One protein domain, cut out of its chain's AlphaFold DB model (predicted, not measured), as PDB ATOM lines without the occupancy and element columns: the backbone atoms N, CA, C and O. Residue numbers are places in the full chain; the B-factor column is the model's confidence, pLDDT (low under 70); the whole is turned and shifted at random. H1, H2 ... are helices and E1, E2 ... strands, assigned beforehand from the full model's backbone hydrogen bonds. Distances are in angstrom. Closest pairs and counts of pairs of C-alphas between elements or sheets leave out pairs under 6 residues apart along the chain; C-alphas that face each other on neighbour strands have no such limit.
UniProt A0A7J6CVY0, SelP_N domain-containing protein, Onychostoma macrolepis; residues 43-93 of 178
ATOM      1  N   GLU A  43       9.436 -18.661  -5.173       93.06
ATOM      2  CA  GLU A  43       8.977 -19.072  -6.494       93.06
ATOM      3  C   GLU A  43       7.636 -18.419  -6.856       93.06
ATOM      4  O   GLU A  43       6.962 -17.768  -6.048       93.06
ATOM      5  N   LYS A  44       7.226 -18.575  -8.119       91.50
ATOM      6  CA  LYS A  44       5.889 -18.160  -8.552       91.50
ATOM      7  C   LYS A  44       4.828 -18.882  -7.711       91.50
ATOM      8  O   LYS A  44       4.911 -20.086  -7.513       91.50
ATOM      9  N   ASP A  45       3.804 -18.137  -7.303       93.44
ATOM     10  CA  ASP A  45       2.670 -18.620  -6.504       93.44
ATOM     11  C   ASP A  45       3.011 -18.974  -5.041       93.44
ATOM     12  O   ASP A  45       2.120 -19.433  -4.324       93.44
ATOM     13  N   ASP A  46       4.239 -18.708  -4.577       96.44
ATOM     14  CA  ASP A  46       4.594 -18.787  -3.157       96.44
ATOM     15  C   ASP A  46       4.006 -17.619  -2.348       96.44
ATOM     16  O   ASP A  46       3.864 -16.490  -2.828       96.44
ATOM     17  N   ILE A  47       3.716 -17.878  -1.071       96.75
ATOM     18  CA  ILE A  47       3.335 -16.862  -0.086       96.75
ATOM     19  C   ILE A  47       4.347 -16.891   1.053       96.75
ATOM     20  O   ILE A  47       4.468 -17.876   1.782       96.75
ATOM     21  N   LEU A  48       5.056 -15.777   1.220       96.88
ATOM     22  CA  LEU A  48       6.021 -15.582   2.291       96.88
ATOM     23  C   LEU A  48       5.391 -14.683   3.347       96.88
ATOM     24  O   LEU A  48       4.980 -13.557   3.057       96.88
ATOM     25  N   VAL A  49       5.314 -15.182   4.575       96.50
ATOM     26  CA  VAL A  49       4.771 -14.452   5.717       96.50
ATOM     27  C   VAL A  49       5.935 -14.056   6.613       96.50
ATOM     28  O   VAL A  49       6.746 -14.894   7.000       96.50
ATOM     29  N   TYR A  50       6.024 -12.765   6.913       94.31
ATOM     30  CA  TYR A  50       7.042 -12.199   7.787       94.31
ATOM     31  C   TYR A  50       6.386 -11.640   9.045       94.31
ATOM     32  O   TYR A  50       5.286 -11.080   8.987       94.31
ATOM     33  N   ASP A  51       7.069 -11.768  10.177       92.44
ATOM     34  CA  ASP A  51       6.649 -11.124  11.416       92.44
ATOM     35  C   ASP A  51       6.891  -9.603  11.389       92.44
ATOM     36  O   ASP A  51       7.464  -9.030  10.457       92.44
ATOM     37  N   ARG A  52       6.459  -8.917  12.453       87.00
ATOM     38  CA  ARG A  52       6.617  -7.460  12.614       87.00
ATOM     39  C   ARG A  52       8.077  -6.997  12.674       87.00
ATOM     40  O   ARG A  52       8.345  -5.819  12.460       87.00
ATOM     41  N   CYS A  53       8.997  -7.906  12.974       89.81
ATOM     42  CA  CYS A  53      10.430  -7.661  13.014       89.81
ATOM     43  C   CYS A  53      11.127  -8.001  11.686       89.81
ATOM     44  O   CYS A  53      12.347  -7.882  11.593       89.81
ATOM     45  N   GLY A  54      10.374  -8.395  10.652       91.12
ATOM     46  CA  GLY A  54      10.914  -8.739   9.340       91.12
ATOM     47  C   GLY A  54      11.563 -10.122   9.281       91.12
ATOM     48  O   GLY A  54      12.350 -10.381   8.374       91.12
ATOM     49  N   ARG A  55      11.260 -11.017  10.229       93.00
ATOM     50  CA  ARG A  55      11.731 -12.409  10.214       93.00
ATOM     51  C   ARG A  55      10.720 -13.278   9.471       93.00
ATOM     52  O   ARG A  55       9.521 -13.164   9.710       93.00
ATOM     53  N   LEU A  56      11.200 -14.130   8.567       95.31
ATOM     54  CA  LEU A  56      10.361 -15.075   7.829       95.31
ATOM     55  C   LEU A  56       9.805 -16.129   8.797       95.31
ATOM     56  O   LEU A  56      10.581 -16.854   9.418       95.31
ATOM     57  N   THR A  57       8.483 -16.218   8.912       95.94
ATOM     58  CA  THR A  57       7.794 -17.206   9.761       95.94
ATOM     59  C   THR A  57       7.248 -18.371   8.951       95.94
ATOM     60  O   THR A  57       7.363 -19.515   9.382       95.94
ATOM     61  N   TYR A  58       6.691 -18.095   7.769       96.88
ATOM     62  CA  TYR A  58       6.181 -19.117   6.859       96.88
ATOM     63  C   TYR A  58       6.621 -18.858   5.427       96.88
ATOM     64  O   TYR A  58       6.527 -17.741   4.920       96.88
ATOM     65  N   HIS A  59       7.017 -19.937   4.762       97.19
ATOM     66  CA  HIS A  59       7.169 -20.022   3.318       97.19
ATOM     67  C   HIS A  59       6.184 -21.080   2.835       97.19
ATOM     68  O   HIS A  59       6.377 -22.274   3.060       97.19
ATOM     69  N   LEU A  60       5.075 -20.628   2.260       97.56
ATOM     70  CA  LEU A  60       4.041 -21.497   1.720       97.56
ATOM     71  C   LEU A  60       4.259 -21.631   0.218       97.56
ATOM     72  O   LEU A  60       4.314 -20.622  -0.480       97.56
ATOM     73  N   SER A  61       4.306 -22.869  -0.254       96.69
ATOM     74  CA  SER A  61       4.283 -23.217  -1.673       96.69
ATOM     75  C   SER A  61       3.020 -24.009  -1.993       96.69
ATOM     76  O   SER A  61       2.302 -24.458  -1.091       96.69
ATOM     77  N   LEU A  62       2.725 -24.196  -3.279       95.19
ATOM     78  CA  LEU A  62       1.608 -25.038  -3.705       95.19
ATOM     79  C   LEU A  62       1.681 -26.436  -3.045       95.19
ATOM     80  O   LEU A  62       2.766 -27.015  -2.968       95.19
ATOM     81  N   PRO A  63       0.549 -26.995  -2.571       94.31
ATOM     82  CA  PRO A  63      -0.830 -26.503  -2.713       94.31
ATOM     83  C   PRO A  63      -1.302 -25.557  -1.588       94.31
ATOM     84  O   PRO A  63      -2.461 -25.147  -1.578       94.31
ATOM     85  N   TYR A  64      -0.441 -25.200  -0.634       96.69
ATOM     86  CA  TYR A  64      -0.822 -24.442   0.566       96.69
ATOM     87  C   TYR A  64      -1.066 -22.949   0.312       96.69
ATOM     88  O   TYR A  64      -1.514 -22.237   1.207       96.69
ATOM     89  N   THR A  65      -0.814 -22.477  -0.909       96.12
ATOM     90  CA  THR A  65      -1.007 -21.080  -1.325       96.12
ATOM     91  C   THR A  65      -2.372 -20.812  -1.954       96.12
ATOM     92  O   THR A  65      -2.681 -19.682  -2.335       96.12
ATOM     93  N   ILE A  66      -3.238 -21.827  -2.023       94.31
ATOM     94  CA  ILE A  66      -4.617 -21.666  -2.478       94.31
ATOM     95  C   ILE A  66      -5.407 -20.891  -1.412       94.31
ATOM     96  O   ILE A  66      -5.771 -21.442  -0.375       94.31
ATOM     97  N   LEU A  67      -5.734 -19.628  -1.707       92.69
ATOM     98  CA  LEU A  67      -6.390 -18.690  -0.780       92.69
ATOM     99  C   LEU A  67      -7.791 -19.113  -0.306       92.69
ATOM    100  O   LEU A  67      -8.300 -18.546   0.654       92.69
ATOM    101  N   SER A  68      -8.431 -20.086  -0.964       93.00
ATOM    102  CA  SER A  68      -9.706 -20.651  -0.500       93.00
ATOM    103  C   SER A  68      -9.548 -21.651   0.652       93.00
ATOM    104  O   SER A  68     -10.551 -22.067   1.225       93.00
ATOM    105  N   HIS A  69      -8.321 -22.077   0.964       94.19
ATOM    106  CA  HIS A  69      -8.003 -22.965   2.081       94.19
ATOM    107  C   HIS A  69      -7.454 -22.162   3.271       94.19
ATOM    108  O   HIS A  69      -6.841 -21.111   3.073       94.19
ATOM    109  N   PRO A  70      -7.599 -22.663   4.512       95.81
ATOM    110  CA  PRO A  70      -7.264 -21.894   5.713       95.81
ATOM    111  C   PRO A  70      -5.757 -21.718   5.956       95.81
ATOM    112  O   PRO A  70      -5.375 -20.972   6.846       95.81
ATOM    113  N   HIS A  71      -4.884 -22.373   5.184       96.75
ATOM    114  CA  HIS A  71      -3.437 -22.396   5.440       96.75
ATOM    115  C   HIS A  71      -2.796 -21.008   5.461       96.75
ATOM    116  O   HIS A  71      -1.980 -20.709   6.331       96.75
ATOM    117  N   VAL A  72      -3.179 -20.148   4.516       96.81
ATOM    118  CA  VAL A  72      -2.635 -18.789   4.420       96.81
ATOM    119  C   VAL A  72      -3.137 -17.928   5.576       96.81
ATOM    120  O   VAL A  72      -2.357 -17.205   6.192       96.81
ATOM    121  N   GLU A  73      -4.427 -18.032   5.901       95.56
ATOM    122  CA  GLU A  73      -5.030 -17.314   7.026       95.56
ATOM    123  C   GLU A  73      -4.396 -17.732   8.357       95.56
ATOM    124  O   GLU A  73      -4.003 -16.880   9.153       95.56
ATOM    125  N   GLU A  74      -4.237 -19.037   8.576       95.12
ATOM    126  CA  GLU A  74      -3.625 -19.582   9.779       95.12
ATOM    127  C   GLU A  74      -2.163 -19.143   9.913       95.12
ATOM    128  O   GLU A  74      -1.780 -18.637  10.967       95.12
ATOM    129  N   ALA A  75      -1.368 -19.229   8.843       95.94
ATOM    130  CA  ALA A  75       0.018 -18.761   8.841       95.94
ATOM    131  C   ALA A  75       0.127 -17.270   9.204       95.94
ATOM    132  O   ALA A  75       0.978 -16.882  10.011       95.94
ATOM    133  N   ILE A  76      -0.759 -16.427   8.660       94.25
ATOM    134  CA  ILE A  76      -0.824 -14.998   8.995       94.25
ATOM    135  C   ILE A  76      -1.213 -14.803  10.466       94.25
ATOM    136  O   ILE A  76      -0.575 -14.013  11.167       94.25
ATOM    137  N   ARG A  77      -2.228 -15.529  10.953       92.62
ATOM    138  CA  ARG A  77      -2.709 -15.436  12.338       92.62
ATOM    139  C   ARG A  77      -1.614 -15.813  13.330       92.62
ATOM    140  O   ARG A  77      -1.317 -15.017  14.217       92.62
ATOM    141  N   LEU A  78      -0.985 -16.972  13.150       92.44
ATOM    142  CA  LEU A  78       0.081 -17.463  14.026       92.44
ATOM    143  C   LEU A  78       1.288 -16.512  14.000       92.44
ATOM    144  O   LEU A  78       1.808 -16.139  15.048       92.44
ATOM    145  N   THR A  79       1.677 -16.024  12.816       92.38
ATOM    146  CA  THR A  79       2.758 -15.030  12.681       92.38
ATOM    147  C   THR A  79       2.476 -13.756  13.470       92.38
ATOM    148  O   THR A  79       3.376 -13.185  14.086       92.38
ATOM    149  N   TYR A  80       1.230 -13.286  13.447       87.88
ATOM    150  CA  TYR A  80       0.857 -12.038  14.099       87.88
ATOM    151  C   TYR A  80       0.625 -12.190  15.608       87.88
ATOM    152  O   TYR A  80       0.893 -11.247  16.361       87.88
ATOM    153  N   CYS A  81       0.111 -13.337  16.050       87.38
ATOM    154  CA  CYS A  81      -0.383 -13.527  17.411       87.38
ATOM    155  C   CYS A  81       0.567 -14.283  18.334       87.38
ATOM    156  O   CYS A  81       0.640 -13.942  19.513       87.38
ATOM    157  N   ASP A  82       1.313 -15.251  17.807       84.38
ATOM    158  CA  ASP A  82       1.978 -16.249  18.649       84.38
ATOM    159  C   ASP A  82       3.478 -15.978  18.806       84.38
ATOM    160  O   ASP A  82       4.165 -16.697  19.526       84.38
ATOM    161  N   GLY A  83       4.001 -14.932  18.153       80.50
ATOM    162  CA  GLY A  83       5.396 -14.512  18.313       80.50
ATOM    163  C   GLY A  83       6.391 -15.628  17.981       80.50
ATOM    164  O   GLY A  83       7.366 -15.818  18.700       80.50
ATOM    165  N   ILE A  84       6.138 -16.378  16.901       84.94
ATOM    166  CA  ILE A  84       6.843 -17.629  16.544       84.94
ATOM    167  C   ILE A  84       8.374 -17.465  16.523       84.94
ATOM    168  O   ILE A  84       9.107 -18.376  16.903       84.94
ATOM    169  N   CYS A  85       8.872 -16.300  16.106       86.75
ATOM    170  CA  CYS A  85      10.306 -16.002  16.038       86.75
ATOM    171  C   CYS A  85      10.880 -15.336  17.307       86.75
ATOM    172  O   CYS A  85      11.995 -14.814  17.269       86.75
ATOM    173  N   GLY A  86      10.148 -15.349  18.423       83.44
ATOM    174  CA  GLY A  86      10.552 -14.770  19.705       83.44
ATOM    175  C   GLY A  86      10.292 -13.267  19.820       83.44
ATOM    176  O   GLY A  86       9.658 -12.653  18.959       83.44
ATOM    177  N   GLU A  87      10.809 -12.664  20.893       82.56
ATOM    178  CA  GLU A  87      10.550 -11.261  21.232       82.56
ATOM    179  C   GLU A  87      10.923 -10.300  20.092       82.56
ATOM    180  O   GLU A  87      11.914 -10.478  19.370       82.56
ATOM    181  N   CYS A  88      10.094  -9.270  19.931       81.31
ATOM    182  CA  CYS A  88      10.236  -8.237  18.921       81.31
ATOM    183  C   CYS A  88       9.982  -6.870  19.570       81.31
ATOM    184  O   CYS A  88       8.902  -6.606  20.089       81.31
ATOM    185  N   SER A  89      10.967  -5.970  19.535       77.94
ATOM    186  CA  SER A  89      10.898  -4.659  20.211       77.94
ATOM    187  C   SER A  89       9.851  -3.701  19.628       77.94
ATOM    188  O   SER A  89       9.535  -2.683  20.238       77.94
ATOM    189  N   ILE A  90       9.319  -4.022  18.447       75.38
ATOM    190  CA  ILE A  90       8.297  -3.249  17.730       75.38
ATOM    191  C   ILE A  90       6.879  -3.639  18.204       75.38
ATOM    192  O   ILE A  90       5.892  -3.006  17.825       75.38
ATOM    193  N   GLU A  91       6.742  -4.661  19.055       69.00
ATOM    194  CA  GLU A  91       5.441  -5.111  19.547       69.00
ATOM    195  C   GLU A  91       4.819  -4.125  20.534       69.00
ATOM    196  O   GLU A  91       5.366  -3.817  21.592       69.00
ATOM    197  N   SER A  92       3.622  -3.645  20.193       67.31
ATOM    198  CA  SER A  92       2.799  -2.850  21.105       67.31
ATOM    199  C   SER A  92       1.789  -3.743  21.823       67.31
ATOM    200  O   SER A  92       1.157  -4.608  21.214       67.31
ATOM    201  N   SER A  93       1.578  -3.495  23.116       64.25
ATOM    202  CA  SER A  93       0.652  -4.263  23.962       64.25
ATOM    203  C   SER A  93      -0.787  -4.314  23.425       64.25
ATOM    204  O   SER A  93      -1.474  -5.315  23.605       64.25
TER     205      SER A  93
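Overview. This is residues 43 to 93 of the 178 residues of the protein "SelP_N domain-containing protein" of Onychostoma macrolepis (UniProt A0A7J6CVY0). With little regular structure, this is a small two-strand hairpin, E1 and E2, with one helix, H1, packed over one face and running along it; residues 82 to 93, with no named element, make a tail at one end. The printed part has 51 residues, 20 of them in named elements, in the order E1, E2, H1; the sheet is antiparallel and the class mixed. It is only just compact, close to loose, with a radius of gyration of the C-alphas of 11.7 A, and elongated, spanning 33 by 20 by 12 A.

Arrangement. Start at E1, residues 47 to 50; a tight link leads to E2, residues 56 to 60, its antiparallel neighbour at 168 degrees. Look at N 47 and O 60, 2.9 A apart, within hydrogen-bond range. In H1, residues 71 to 81, every O i to N i+4 pair is within that range. Its closest C-alphas to E1 are Ile 76 and Val 49, 6.5 A; to E2, Thr 79 and Thr 57, 6.2 A.

Along the chain. Find C-alpha 47 at (3.335, -16.862, -0.086); E1 runs 9.9 A and E2 10.9 A. H1 runs 15.2 A to C-alpha 81 at (-0.383, -13.527, 17.411).

Size, cuts and confidence. The C-alphas of Lys 44 and Ser 93 are the two farthest apart, 35.7 A. The printed part has no cut, and neither link is long. Residues 91 to 93 have pLDDT under 70.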